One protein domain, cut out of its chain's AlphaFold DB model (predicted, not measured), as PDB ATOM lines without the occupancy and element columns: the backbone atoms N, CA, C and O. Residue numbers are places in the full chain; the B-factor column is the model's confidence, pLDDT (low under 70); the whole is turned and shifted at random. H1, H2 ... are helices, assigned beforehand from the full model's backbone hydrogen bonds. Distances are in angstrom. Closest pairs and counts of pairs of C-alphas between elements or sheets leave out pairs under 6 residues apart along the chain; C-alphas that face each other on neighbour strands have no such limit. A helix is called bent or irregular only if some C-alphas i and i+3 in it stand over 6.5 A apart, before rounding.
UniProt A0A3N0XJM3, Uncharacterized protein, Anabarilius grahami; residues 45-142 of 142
ATOM      1  N   PRO A  45      45.346  13.315  41.095       95.94
ATOM      2  CA  PRO A  45      45.688  13.358  42.517       95.94
ATOM      3  C   PRO A  45      44.515  13.790  43.412       95.94
ATOM      4  O   PRO A  45      44.315  13.187  44.468       95.94
ATOM      5  N   ALA A  46      43.706  14.762  42.971       96.81
ATOM      6  CA  ALA A  46      42.524  15.222  43.700       96.81
ATOM      7  C   ALA A  46      41.453  14.124  43.803       96.81
ATOM      8  O   ALA A  46      40.971  13.844  44.898       96.81
ATOM      9  N   MET A  47      41.164  13.406  42.707       95.25
ATOM     10  CA  MET A  47      40.243  12.259  42.732       95.25
ATOM     11  C   MET A  47      40.715  11.169  43.697       95.25
ATOM     12  O   MET A  47      39.923  10.646  44.481       95.25
ATOM     13  N   ARG A  48      42.013  10.835  43.681       96.25
ATOM     14  CA  ARG A  48      42.583   9.843  44.608       96.25
ATOM     15  C   ARG A  48      42.427  10.266  46.065       96.25
ATOM     16  O   ARG A  48      42.046   9.433  46.882       96.25
ATOM     17  N   LYS A  49      42.713  11.534  46.382       97.12
ATOM     18  CA  LYS A  49      42.541  12.109  47.726       97.12
ATOM     19  C   LYS A  49      41.076  12.069  48.166       97.12
ATOM     20  O   LYS A  49      40.787  11.675  49.291       97.12
ATOM     21  N   TYR A  50      40.158  12.423  47.273       97.44
ATOM     22  CA  TYR A  50      38.732  12.421  47.573       97.44
ATOM     23  C   TYR A  50      38.227  10.994  47.868       97.44
ATOM     24  O   TYR A  50      37.641  10.723  48.918       97.44
ATOM     25  N   LEU A  51      38.540  10.033  46.994       96.00
ATOM     26  CA  LEU A  51      38.124   8.638  47.165       96.00
ATOM     27  C   LEU A  51      38.809   7.948  48.354       96.00
ATOM     28  O   LEU A  51      38.191   7.113  49.017       96.00
ATOM     29  N   SER A  52      40.070   8.277  48.653       97.06
ATOM     30  CA  SER A  52      40.761   7.716  49.820       97.06
ATOM     31  C   SER A  52      40.150   8.193  51.136       97.06
ATOM     32  O   SER A  52      40.131   7.423  52.099       97.06
ATOM     33  N   PHE A  53      39.593   9.407  51.169       98.00
ATOM     34  CA  PHE A  53      38.863   9.901  52.329       98.00
ATOM     35  C   PHE A  53      37.555   9.132  52.550       98.00
ATOM     36  O   PHE A  53      37.302   8.700  53.667       98.00
ATOM     37  N   TYR A  54      36.769   8.830  51.508       97.12
ATOM     38  CA  TYR A  54      35.610   7.935  51.673       97.12
ATOM     39  C   TYR A  54      36.014   6.567  52.245       97.12
ATOM     40  O   TYR A  54      35.396   6.091  53.195       97.12
ATOM     41  N   ARG A  55      37.108   5.975  51.747       96.94
ATOM     42  CA  ARG A  55      37.627   4.691  52.254       96.94
ATOM     43  C   ARG A  55      38.079   4.742  53.714       96.94
ATOM     44  O   ARG A  55      38.068   3.714  54.387       96.94
ATOM     45  N   SER A  56      38.529   5.895  54.213       97.19
ATOM     46  CA  SER A  56      38.880   6.017  55.632       97.19
ATOM     47  C   SER A  56      37.628   6.031  56.514       97.19
ATOM     48  O   SER A  56      37.648   5.429  57.586       97.19
ATOM     49  N   LEU A  57      36.526   6.617  56.031       96.88
ATOM     50  CA  LEU A  57      35.238   6.657  56.730       96.88
ATOM     51  C   LEU A  57      34.547   5.287  56.808       96.88
ATOM     52  O   LEU A  57      33.776   5.057  57.733       96.88
ATOM     53  N   GLU A  58      34.836   4.354  55.895       93.12
ATOM     54  CA  GLU A  58      34.302   2.977  55.945       93.12
ATOM     55  C   GLU A  58      34.716   2.212  57.213       93.12
ATOM     56  O   GLU A  58      34.076   1.231  57.589       93.12
ATOM     57  N   LYS A  59      35.794   2.648  57.876       92.44
ATOM     58  CA  LYS A  59      36.333   2.029  59.098       92.44
ATOM     59  C   LYS A  59      35.780   2.648  60.385       92.44
ATOM     60  O   LYS A  59      36.183   2.248  61.473       92.44
ATOM     61  N   GLU A  60      34.914   3.645  60.258       94.06
ATOM     62  CA  GLU A  60      34.401   4.473  61.350       94.06
ATOM     63  C   GLU A  60      32.923   4.155  61.647       94.06
ATOM     64  O   GLU A  60      32.321   3.281  61.021       94.06
ATOM     65  N   ASP A  61      32.313   4.864  62.610       93.75
ATOM     66  CA  ASP A  61      30.852   4.825  62.810       93.75
ATOM     67  C   ASP A  61      30.148   5.162  61.471       93.75
ATOM     68  O   ASP A  61      30.423   6.222  60.900       93.75
ATOM     69  N   PRO A  62      29.243   4.302  60.958       94.44
ATOM     70  CA  PRO A  62      28.593   4.470  59.656       94.44
ATOM     71  C   PRO A  62      27.916   5.827  59.437       94.44
ATOM     72  O   PRO A  62      27.830   6.283  58.294       94.44
ATOM     73  N   VAL A  63      27.472   6.512  60.500       96.44
ATOM     74  CA  VAL A  63      26.926   7.875  60.374       96.44
ATOM     75  C   VAL A  63      27.934   8.828  59.725       96.44
ATOM     76  O   VAL A  63      27.555   9.710  58.961       96.44
ATOM     77  N   TYR A  64      29.230   8.639  59.965       97.88
ATOM     78  CA  TYR A  64      30.274   9.493  59.413       97.88
ATOM     79  C   TYR A  64      30.456   9.311  57.912       97.88
ATOM     80  O   TYR A  64      30.777  10.282  57.229       97.88
ATOM     81  N   PHE A  65      30.176   8.122  57.379       96.94
ATOM     82  CA  PHE A  65      30.109   7.936  55.934       96.94
ATOM     83  C   PHE A  65      28.927   8.722  55.344       96.94
ATOM     84  O   PHE A  65      29.095   9.414  54.343       96.94
ATOM     85  N   ALA A  66      27.764   8.726  56.013       96.44
ATOM     86  CA  ALA A  66      26.619   9.546  55.601       96.44
ATOM     87  C   ALA A  66      26.941  11.051  55.651       96.44
ATOM     88  O   ALA A  66      26.632  11.777  54.709       96.44
ATOM     89  N   VAL A  67      27.638  11.516  56.696       97.94
ATOM     90  CA  VAL A  67      28.151  12.897  56.769       97.94
ATOM     91  C   VAL A  67      29.095  13.191  55.604       97.94
ATOM     92  O   VAL A  67      29.004  14.260  55.007       97.94
ATOM     93  N   GLY A  68      29.977  12.252  55.262       97.56
ATOM     94  CA  GLY A  68      30.932  12.407  54.170       97.56
ATOM     95  C   GLY A  68      30.292  12.527  52.785       97.56
ATOM     96  O   GLY A  68      30.900  13.138  51.912       97.56
ATOM     97  N   LEU A  69      29.085  11.985  52.593       96.75
ATOM     98  CA  LEU A  69      28.300  12.096  51.356       96.75
ATOM     99  C   LEU A  69      27.488  13.400  51.266       96.75
ATOM    100  O   LEU A  69      27.063  13.784  50.184       96.75
ATOM    101  N   LEU A  70      27.217  14.077  52.387       96.81
ATOM    102  CA  LEU A  70      26.343  15.256  52.394       96.81
ATOM    103  C   LEU A  70      26.894  16.454  51.587       96.81
ATOM    104  O   LEU A  70      26.093  17.122  50.928       96.81
ATOM    105  N   PRO A  71      28.209  16.761  51.608       97.00
ATOM    106  CA  PRO A  71      28.790  17.852  50.830       97.00
ATOM    107  C   PRO A  71      28.452  17.816  49.346       97.00
ATOM    108  O   PRO A  71      27.974  18.823  48.835       97.00
ATOM    109  N   CYS A  72      28.615  16.676  48.668       94.62
ATOM    110  CA  CYS A  72      28.328  16.587  47.236       94.62
ATOM    111  C   CYS A  72      26.837  16.809  46.947       94.62
ATOM    112  O   CYS A  72      26.482  17.643  46.114       94.62
ATOM    113  N   ALA A  73      25.965  16.158  47.724       93.69
ATOM    114  CA  ALA A  73      24.518  16.242  47.565       93.69
ATOM    115  C   ALA A  73      23.984  17.671  47.766       93.69
ATOM    116  O   ALA A  73      23.050  18.082  47.085       93.69
ATOM    117  N   ARG A  74      24.587  18.451  48.674       94.75
ATOM    118  CA  ARG A  74      24.216  19.857  48.900       94.75
ATOM    119  C   ARG A  74      24.873  20.824  47.929       94.75
ATOM    120  O   ARG A  74      24.214  21.746  47.457       94.75
ATOM    121  N   LEU A  75      26.170  20.664  47.677       95.94
ATOM    122  CA  LEU A  75      26.952  21.649  46.936       95.94
ATOM    123  C   LEU A  75      26.498  21.745  45.482       95.94
ATOM    124  O   LEU A  75      26.349  22.852  44.979       95.94
ATOM    125  N   TRP A  76      26.238  20.615  44.825       95.00
ATOM    126  CA  TRP A  76      25.838  20.602  43.416       95.00
ATOM    127  C   TRP A  76      24.492  21.309  43.207       95.00
ATOM    128  O   TRP A  76      24.384  22.184  42.346       95.00
ATOM    129  N   VAL A  77      23.516  21.035  44.079       95.31
ATOM    130  CA  VAL A  77      22.213  21.723  44.095       95.31
ATOM    131  C   VAL A  77      22.372  23.211  44.378       95.31
ATOM    132  O   VAL A  77      21.771  24.054  43.709       95.31
ATOM    133  N   TRP A  78      23.202  23.560  45.362       96.25
ATOM    134  CA  TRP A  78      23.446  24.954  45.704       96.25
ATOM    135  C   TRP A  78      24.101  25.708  44.540       96.25
ATOM    136  O   TRP A  78      23.630  26.784  44.178       96.25
ATOM    137  N   LEU A  79      25.124  25.141  43.895       95.75
ATOM    138  CA  LEU A  79      25.780  25.742  42.731       95.75
ATOM    139  C   LEU A  79      24.794  25.943  41.577       95.75
ATOM    140  O   LEU A  79      24.713  27.041  41.031       95.75
ATOM    141  N   ALA A  80      24.001  24.924  41.245       95.38
ATOM    142  CA  ALA A  80      22.996  25.017  40.191       95.38
ATOM    143  C   ALA A  80      21.997  26.152  40.449       95.38
ATOM    144  O   ALA A  80      21.696  26.939  39.549       95.38
ATOM    145  N   ASN A  81      21.534  26.307  41.689       95.19
ATOM    146  CA  ASN A  81      20.579  27.351  42.048       95.19
ATOM    147  C   ASN A  81      21.201  28.756  42.107       95.19
ATOM    148  O   ASN A  81      20.537  29.724  41.739       95.19
ATOM    149  N   ASN A  82      22.476  28.880  42.487       95.69
ATOM    150  CA  ASN A  82      23.122  30.180  42.716       95.69
ATOM    151  C   ASN A  82      23.931  30.707  41.520       95.69
ATOM    152  O   ASN A  82      24.197  31.907  41.445       95.69
ATOM    153  N   LEU A  83      24.316  29.860  40.562       93.06
ATOM    154  CA  LEU A  83      25.020  30.311  39.362       93.06
ATOM    155  C   LEU A  83      24.079  31.054  38.401       93.06
ATOM    156  O   LEU A  83      22.999  30.571  38.032       93.06
ATOM    157  N   SER A  84      24.528  32.228  37.949       94.75
ATOM    158  CA  SER A  84      23.855  33.025  36.921       94.75
ATOM    159  C   SER A  84      24.145  32.461  35.529       94.75
ATOM    160  O   SER A  84      25.003  32.956  34.796       94.75
ATOM    161  N   THR A  85      23.412  31.416  35.159       94.69
ATOM    162  CA  THR A  85      23.527  30.739  33.861       94.69
ATOM    163  C   THR A  85      22.227  30.950  33.076       94.69
ATOM    164  O   THR A  85      21.246  30.254  33.352       94.69
ATOM    165  N   PRO A  86      22.159  31.925  32.145       95.00
ATOM    166  CA  PRO A  86      20.947  32.171  31.364       95.00
ATOM    167  C   PRO A  86      20.650  30.999  30.409       95.00
ATOM    168  O   PRO A  86      21.579  30.277  30.048       95.00
ATOM    169  N   PRO A  87      19.400  30.833  29.929       95.75
ATOM    170  CA  PRO A  87      19.031  29.759  28.994       95.75
ATOM    171  C   PRO A  87      19.823  29.731  27.681       95.75
ATOM    172  O   PRO A  87      19.893  28.701  27.022       95.75
ATOM    173  N   THR A  88      20.425  30.858  27.299       96.75
ATOM    174  CA  THR A  88      21.292  30.984  26.119       96.75
ATOM    175  C   THR A  88      22.711  30.459  26.345       96.75
ATOM    176  O   THR A  88      23.481  30.353  25.395       96.75
ATOM    177  N   ASN A  89      23.091  30.154  27.587       96.38
ATOM    178  CA  ASN A  89      24.409  29.627  27.911       96.38
ATOM    179  C   ASN A  89      24.509  28.145  27.512       96.38
ATOM    180  O   ASN A  89      23.616  27.355  27.813       96.38
ATOM    181  N   ALA A  90      25.630  27.751  26.899       96.06
ATOM    182  CA  ALA A  90      25.877  26.376  26.456       96.06
ATOM    183  C   ALA A  90      25.800  25.327  27.587       96.06
ATOM    184  O   ALA A  90      25.528  24.160  27.322       96.06
ATOM    185  N   TYR A  91      26.000  25.737  28.841       94.44
ATOM    186  CA  TYR A  91      25.957  24.883  30.030       94.44
ATOM    187  C   TYR A  91      24.633  24.988  30.802       94.44
ATOM    188  O   TYR A  91      24.538  24.534  31.942       94.44
ATOM    189  N   TYR A  92      23.591  25.586  30.216       95.19
ATOM    190  CA  TYR A  92      22.292  25.719  30.881       95.19
ATOM    191  C   TYR A  92      21.666  24.366  31.253       95.19
ATOM    192  O   TYR A  92      21.035  24.250  32.303       95.19
ATOM    193  N   THR A  93      21.882  23.327  30.442       94.06
ATOM    194  CA  THR A  93      21.424  21.963  30.750       94.06
ATOM    195  C   THR A  93      22.032  21.444  32.047       94.06
ATOM    196  O   THR A  93      21.292  20.966  32.893       94.06
ATOM    197  N   TRP A  94      23.331  21.666  32.285       93.56
ATOM    198  CA  TRP A  94      23.973  21.305  33.554       93.56
ATOM    199  C   TRP A  94      23.291  21.980  34.750       93.56
ATOM    200  O   TRP A  94      23.050  21.330  35.763       93.56
ATOM    201  N   LYS A  95      22.925  23.266  34.634       93.81
ATOM    202  CA  LYS A  95      22.171  23.962  35.690       93.81
ATOM    203  C   LYS A  95      20.821  23.282  35.927       93.81
ATOM    204  O   LYS A  95      20.474  23.014  37.073       93.81
ATOM    205  N   LYS A  96      20.070  23.012  34.857       93.88
ATOM    206  CA  LYS A  96      18.748  22.375  34.929       93.88
ATOM    207  C   LYS A  96      18.805  20.984  35.555       93.88
ATOM    208  O   LYS A  96      17.992  20.682  36.414       93.88
ATOM    209  N   ASP A  97      19.793  20.183  35.191       91.75
ATOM    210  CA  ASP A  97      19.902  18.799  35.656       91.75
ATOM    211  C   ASP A  97      20.279  18.692  37.146       91.75
ATOM    212  O   ASP A  97      20.148  17.624  37.738       91.75
ATOM    213  N   ASN A  98      20.734  19.787  37.769       92.81
ATOM    214  CA  ASN A  98      21.218  19.803  39.152       92.81
ATOM    215  C   ASN A  98      20.367  20.648  40.120       92.81
ATOM    216  O   ASN A  98      20.682  20.679  41.306       92.81
ATOM    217  N   MET A  99      19.317  21.349  39.670       91.44
ATOM    218  CA  MET A  99      18.597  22.313  40.527       91.44
ATOM    219  C   MET A  99      17.583  21.694  41.507       91.44
ATOM    220  O   MET A  99      17.331  22.306  42.543       91.44
ATOM    221  N   ASP A 100      17.063  20.494  41.224       86.50
ATOM    222  CA  ASP A 100      15.887  19.906  41.902       86.50
ATOM    223  C   ASP A 100      16.230  18.881  43.011       86.50
ATOM    224  O   ASP A 100      15.447  17.981  43.317       86.50
ATOM    225  N   GLY A 101      17.428  18.948  43.598       83.56
ATOM    226  CA  GLY A 101      17.823  18.018  44.663       83.56
ATOM    227  C   GLY A 101      17.356  18.456  46.057       83.56
ATOM    228  O   GLY A 101      17.530  19.612  46.431       83.56
ATOM    229  N   HIS A 102      16.868  17.500  46.858       86.25
ATOM    230  CA  HIS A 102      16.377  17.713  48.232       86.25
ATOM    231  C   HIS A 102      17.170  16.915  49.290       86.25
ATOM    232  O   HIS A 102      16.624  16.060  49.993       86.25
ATOM    233  N   PRO A 103      18.494  17.137  49.428       85.38
ATOM    234  CA  PRO A 103      19.333  16.380  50.362       85.38
ATOM    235  C   PRO A 103      18.918  16.545  51.835       85.38
ATOM    236  O   PRO A 103      19.300  15.752  52.691       85.38
ATOM    237  N   GLU A 104      18.169  17.580  52.189       84.44
ATOM    238  CA  GLU A 104      17.590  17.746  53.518       84.44
ATOM    239  C   GLU A 104      16.590  16.647  53.883       84.44
ATOM    240  O   GLU A 104      16.595  16.225  55.039       84.44
ATOM    241  N   GLU A 105      15.792  16.161  52.934       86.94
ATOM    242  CA  GLU A 105      14.773  15.133  53.180       86.94
ATOM    243  C   GLU A 105      15.423  13.783  53.504       86.94
ATOM    244  O   GLU A 105      15.014  13.091  54.433       86.94
ATOM    245  N   ASP A 106      16.511  13.462  52.802       84.69
ATOM    246  CA  ASP A 106      17.227  12.194  52.940       84.69
ATOM    247  C   ASP A 106      18.164  12.142  54.165       84.69
ATOM    248  O   ASP A 106      18.413  11.069  54.718       84.69
ATOM    249  N   TYR A 107      18.746  13.277  54.574       93.88
ATOM    250  CA  TYR A 107      19.852  13.288  55.545       93.88
ATOM    251  C   TYR A 107      19.480  13.882  56.905       93.88
ATOM    252  O   TYR A 107      20.061  13.472  57.912       93.88
ATOM    253  N   ARG A 108      18.571  14.865  56.977       92.00
ATOM    254  CA  ARG A 108      18.379  15.675  58.196       92.00
ATOM    255  C   ARG A 108      18.018  14.822  59.406       92.00
ATOM    256  O   ARG A 108      18.664  14.938  60.446       92.00
ATOM    257  N   ASP A 109      17.006  13.977  59.268       92.69
ATOM    258  CA  ASP A 109      16.450  13.244  60.404       92.69
ATOM    259  C   ASP A 109      17.416  12.141  60.867       92.69
ATOM    260  O   ASP A 109      17.655  11.988  62.069       92.69
ATOM    261  N   LEU A 110      18.081  11.465  59.919       94.38
ATOM    262  CA  LEU A 110      19.145  10.498  60.197       94.38
ATOM    263  C   LEU A 110      20.308  11.156  60.957       94.38
ATOM    264  O   LEU A 110      20.721  10.685  62.017       94.38
ATOM    265  N   LEU A 111      20.839  12.268  60.444       95.69
ATOM    266  CA  LEU A 111      21.991  12.932  61.051       95.69
ATOM    267  C   LEU A 111      21.649  13.526  62.420       95.69
ATOM    268  O   LEU A 111      22.436  13.374  63.351       95.69
ATOM    269  N   ASN A 112      20.470  14.132  62.585       94.12
ATOM    270  CA  ASN A 112      20.023  14.652  63.881       94.12
ATOM    271  C   ASN A 112      19.910  13.547  64.939       94.12
ATOM    272  O   ASN A 112      20.271  13.769  66.095       94.12
ATOM    273  N   LYS A 113      19.457  12.350  64.545       95.06
ATOM    274  CA  LYS A 113      19.360  11.189  65.436       95.06
ATOM    275  C   LYS A 113      20.733  10.710  65.919       95.06
ATOM    276  O   LYS A 113      20.903  10.442  67.107       95.06
ATOM    277  N   TYR A 114      21.707  10.591  65.015       95.69
ATOM    278  CA  TYR A 114      22.999   9.959  65.318       95.69
ATOM    279  C   TYR A 114      24.101  10.928  65.759       95.69
ATOM    280  O   TYR A 114      25.022  10.508  66.465       95.69
ATOM    281  N   LEU A 115      24.024  12.211  65.394       96.69
ATOM    282  CA  LEU A 115      24.957  13.264  65.813       96.69
ATOM    283  C   LEU A 115      24.448  13.972  67.075       96.69
ATOM    284  O   LEU A 115      24.285  15.192  67.119       96.69
ATOM    285  N   ASN A 116      24.174  13.190  68.114       95.56
ATOM    286  CA  ASN A 116      23.493  13.633  69.332       95.56
ATOM    287  C   ASN A 116      24.432  14.096  70.462       95.56
ATOM    288  O   ASN A 116      23.956  14.635  71.458       95.56
ATOM    289  N   THR A 117      25.753  13.953  70.309       97.50
ATOM    290  CA  THR A 117      26.752  14.437  71.278       97.50
ATOM    291  C   THR A 117      27.647  15.521  70.682       97.50
ATOM    292  O   THR A 117      27.806  15.618  69.462       97.50
ATOM    293  N   THR A 118      28.266  16.331  71.545       97.75
ATOM    294  CA  THR A 118      29.229  17.366  71.137       97.75
ATOM    295  C   THR A 118      30.392  16.775  70.340       97.75
ATOM    296  O   THR A 118      30.715  17.296  69.276       97.75
ATOM    297  N   ASP A 119      30.953  15.648  70.782       97.94
ATOM    298  CA  ASP A 119      32.089  15.005  70.109       97.94
ATOM    299  C   ASP A 119      31.713  14.477  68.722       97.94
ATOM    300  O   ASP A 119      32.443  14.695  67.750       97.94
ATOM    301  N   LYS A 120      30.535  13.846  68.591       97.69
ATOM    302  CA  LYS A 120      30.039  13.381  67.288       97.69
ATOM    303  C   LYS A 120      29.812  14.548  66.332       97.69
ATOM    304  O   LYS A 120      30.202  14.466  65.167       97.69
ATOM    305  N   LYS A 121      29.239  15.654  66.817       98.31
ATOM    306  CA  LYS A 121      29.054  16.882  66.026       98.31
ATOM    307  C   LYS A 121      30.390  17.498  65.616       98.31
ATOM    308  O   LYS A 121      30.545  17.879  64.460       98.31
ATOM    309  N   ALA A 122      31.366  17.567  66.520       98.50
ATOM    310  CA  ALA A 122      32.695  18.093  66.220       98.50
ATOM    311  C   ALA A 122      33.390  17.266  65.126       98.50
ATOM    312  O   ALA A 122      33.867  17.831  64.139       98.50
ATOM    313  N   LYS A 123      33.364  15.932  65.237       98.44
ATOM    314  CA  LYS A 123      33.915  15.033  64.214       98.44
ATOM    315  C   LYS A 123      33.175  15.158  62.880       98.44
ATOM    316  O   LYS A 123      33.819  15.298  61.842       98.44
ATOM    317  N   ALA A 124      31.843  15.179  62.900       98.44
ATOM    318  CA  ALA A 124      31.031  15.367  61.699       98.44
ATOM    319  C   ALA A 124      31.332  16.702  60.997       98.44
ATOM    320  O   ALA A 124      31.483  16.735  59.779       98.44
ATOM    321  N   ASN A 125      31.501  17.785  61.755       98.50
ATOM    322  CA  ASN A 125      31.873  19.089  61.215       98.50
ATOM    323  C   ASN A 125      33.235  19.055  60.505       98.50
ATOM    324  O   ASN A 125      33.388  19.666  59.446       98.50
ATOM    325  N   THR A 126      34.221  18.350  61.065       98.56
ATOM    326  CA  THR A 126      35.523  18.153  60.413       98.56
ATOM    327  C   THR A 126      35.366  17.374  59.111       98.56
ATOM    328  O   THR A 126      35.823  17.842  58.074       98.56
ATOM    329  N   ILE A 127      34.651  16.247  59.137       98.69
ATOM    330  CA  ILE A 127      34.402  15.402  57.956       98.69
ATOM    331  C   ILE A 127      33.711  16.195  56.846       98.69
ATOM    332  O   ILE A 127      34.163  16.171  55.702       98.69
ATOM    333  N   PHE A 128      32.649  16.928  57.185       98.44
ATOM    334  CA  PHE A 128      31.906  17.751  56.236       98.44
ATOM    335  C   PHE A 128      32.819  18.786  55.569       98.44
ATOM    336  O   PHE A 128      32.848  18.886  54.345       98.44
ATOM    337  N   ARG A 129      33.618  19.523  56.355       98.50
ATOM    338  CA  ARG A 129      34.556  20.523  55.819       98.50
ATOM    339  C   ARG A 129      35.649  19.895  54.960       98.50
ATOM    340  O   ARG A 129      35.974  20.448  53.916       98.50
ATOM    341  N   THR A 130      36.189  18.745  55.358       98.44
ATOM    342  CA  THR A 130      37.194  18.035  54.557       98.44
ATOM    343  C   THR A 130      36.631  17.604  53.207       98.44
ATOM    344  O   THR A 130      37.295  17.776  52.190       98.44
ATOM    345  N   GLN A 131      35.398  17.106  53.167       98.12
ATOM    346  CA  GLN A 131      34.760  16.707  51.914       98.12
ATOM    347  C   GLN A 131      34.341  17.902  51.051       98.12
ATOM    348  O   GLN A 131      34.509  17.842  49.840       98.12
ATOM    349  N   MET A 132      33.915  19.022  51.646       98.19
ATOM    350  CA  MET A 132      33.745  20.288  50.913       98.19
ATOM    351  C   MET A 132      35.059  20.759  50.277       98.19
ATOM    352  O   MET A 132      35.062  21.215  49.137       98.19
ATOM    353  N   GLN A 133      36.186  20.619  50.986       98.25
ATOM    354  CA  GLN A 133      37.498  20.921  50.416       98.25
ATOM    355  C   GLN A 133      37.856  19.951  49.283       98.25
ATOM    356  O   GLN A 133      38.408  20.375  48.277       98.25
ATOM    357  N   ASN A 134      37.528  18.663  49.413       98.00
ATOM    358  CA  ASN A 134      37.763  17.694  48.344       98.00
ATOM    359  C   ASN A 134      36.904  17.974  47.098       98.00
ATOM    360  O   ASN A 134      37.411  17.819  45.992       98.00
ATOM    361  N   GLU A 135      35.652  18.420  47.255       97.06
ATOM    362  CA  GLU A 135      34.818  18.908  46.143       97.06
ATOM    363  C   GLU A 135      35.463  20.119  45.462       97.06
ATOM    364  O   GLU A 135      35.630  20.132  44.244       97.06
ATOM    365  N   HIS A 136      35.895  21.113  46.245       96.94
ATOM    366  CA  HIS A 136      36.624  22.269  45.722       96.94
ATOM    367  C   HIS A 136      37.873  21.844  44.933       96.94
ATOM    368  O   HIS A 136      38.053  22.258  43.789       96.94
ATOM    369  N   ASP A 137      38.722  20.998  45.523       96.94
ATOM    370  CA  ASP A 137      39.957  20.519  44.897       96.94
ATOM    371  C   ASP A 137      39.666  19.710  43.625       96.94
ATOM    372  O   ASP A 137      40.427  19.789  42.662       96.94
ATOM    373  N   PHE A 138      38.568  18.947  43.605       94.88
ATOM    374  CA  PHE A 138      38.114  18.215  42.427       94.88
ATOM    375  C   PHE A 138      37.795  19.179  41.281       94.88
ATOM    376  O   PHE A 138      38.419  19.061  40.226       94.88
ATOM    377  N   PHE A 139      36.931  20.175  41.513       93.62
ATOM    378  CA  PHE A 139      36.619  21.201  40.511       93.62
ATOM    379  C   PHE A 139      37.869  21.961  40.058       93.62
ATOM    380  O   PHE A 139      38.053  22.167  38.862       93.62
ATOM    381  N   PHE A 140      38.757  22.325  40.983       93.75
ATOM    382  CA  PHE A 140      39.962  23.096  40.675       93.75
ATOM    383  C   PHE A 140      41.033  22.303  39.904       93.75
ATOM    384  O   PHE A 140      41.885  22.892  39.250       93.75
ATOM    385  N   SER A 141      41.010  20.970  39.984       89.69
ATOM    386  CA  SER A 141      41.965  20.091  39.289       89.69
ATOM    387  C   SER A 141      41.574  19.719  37.854       89.69
ATOM    388  O   SER A 141      42.271  18.903  37.243       89.69
ATOM    389  N   SER A 142      40.448  20.259  37.376       65.50
ATOM    390  CA  SER A 142      39.836  19.972  36.070       65.50
ATOM    391  C   SER A 142      40.488  20.750  34.937       65.50
ATOM    392  O   SER A 142      40.792  21.944  35.151       65.50
TER     393      SER A 142
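This is residues 45 to 142 of the 142 residues of an uncharacterized protein of Anabarilius grahami (UniProt A0A3N0XJM3). One long helix, H2, runs through the middle of a flat assembly of helices. H1 and H5 lie side by side, running opposite ways, and slant away from H2, while H4 packs along H2 and the short H3 folds back on its last part. H1 meets H2 in a V, and H5 slants across H2 at a steep tilt. The printed part has 98 residues with five named helices, H1 to H5 in that order, and no named strand; its class is all helix. The whole is only just loose, close to compact, with a radius of gyration of the C-alphas of 15.2 A and spans of 48 by 33 by 17 A.

H1, residues 45 to 57, and H2, residues 62 to 82, form a helical hairpin over a tight link. They touch through residues 54 to 57 and 64 to 68 alone, at a steep tilt of 42 degrees; their closest C-alphas, of Leu 57 and Phe 65, are 5.3 A apart. H2 is the hub, touching four helices. H3, residues 92 to 98, makes a second helical hairpin with H2, touching it at residues 76 to 81 alone, at a shallow tilt of 29 degrees; the closest C-alphas, of Ala 80 and Lys 95, are 4.7 A apart. H4, residues 103 to 114, touches H2 at a shallow tilt of 29 degrees, opposite ways, with the C-alphas of Ala 73 and Pro 103 closest at 5.9 A. H5, residues 118 to 140, touches H2 at a steep tilt of 48 degrees, the same way, with 18 pairs of C-alphas within 8 A; the closest, of Pro 71 and Met 132, are 5.5 A apart. With its residues 131 to 138 alone, H5 touches H1 at a shallow tilt of 21 degrees, opposite ways; the closest C-alphas are those of Tyr 50 and Asn 134, at 5.4 A. H4 and H5 are near each other, with 5 pairs of C-alphas within 10 A. H1 is apart from H3 and H4, and H3 from H4 and H5. In H1, H3 and H5 every O i to N i+4 pair is within hydrogen-bond range; in H2 13 of 17 are, and in H4 6 of 8.

H1 begins at C-alpha 45 (45.688, 13.358, 42.517) and is 18.9 A long. H2 spans 31.3 A and is only just irregular: C-alphas 68 and 71 are 6.7 A apart. H3 spans 10.2 A. H4 spans 16.7 A and is irregular, with C-alphas 106 and 109 at 7.6 A. H5, the longest helix, spans 32.8 A and ends at C-alpha 140 (39.962, 23.096, 40.675).

The two C-alphas farthest apart, of Thr 88 and Thr 117, are 48.4 A apart. The printed part has no cut, and no link is long; that from H2 to H3, with 9 residues, is short, and the other three are tight. The mean pLDDT of the printed part is 94.8, and residue 142, the chain's last, is under 70.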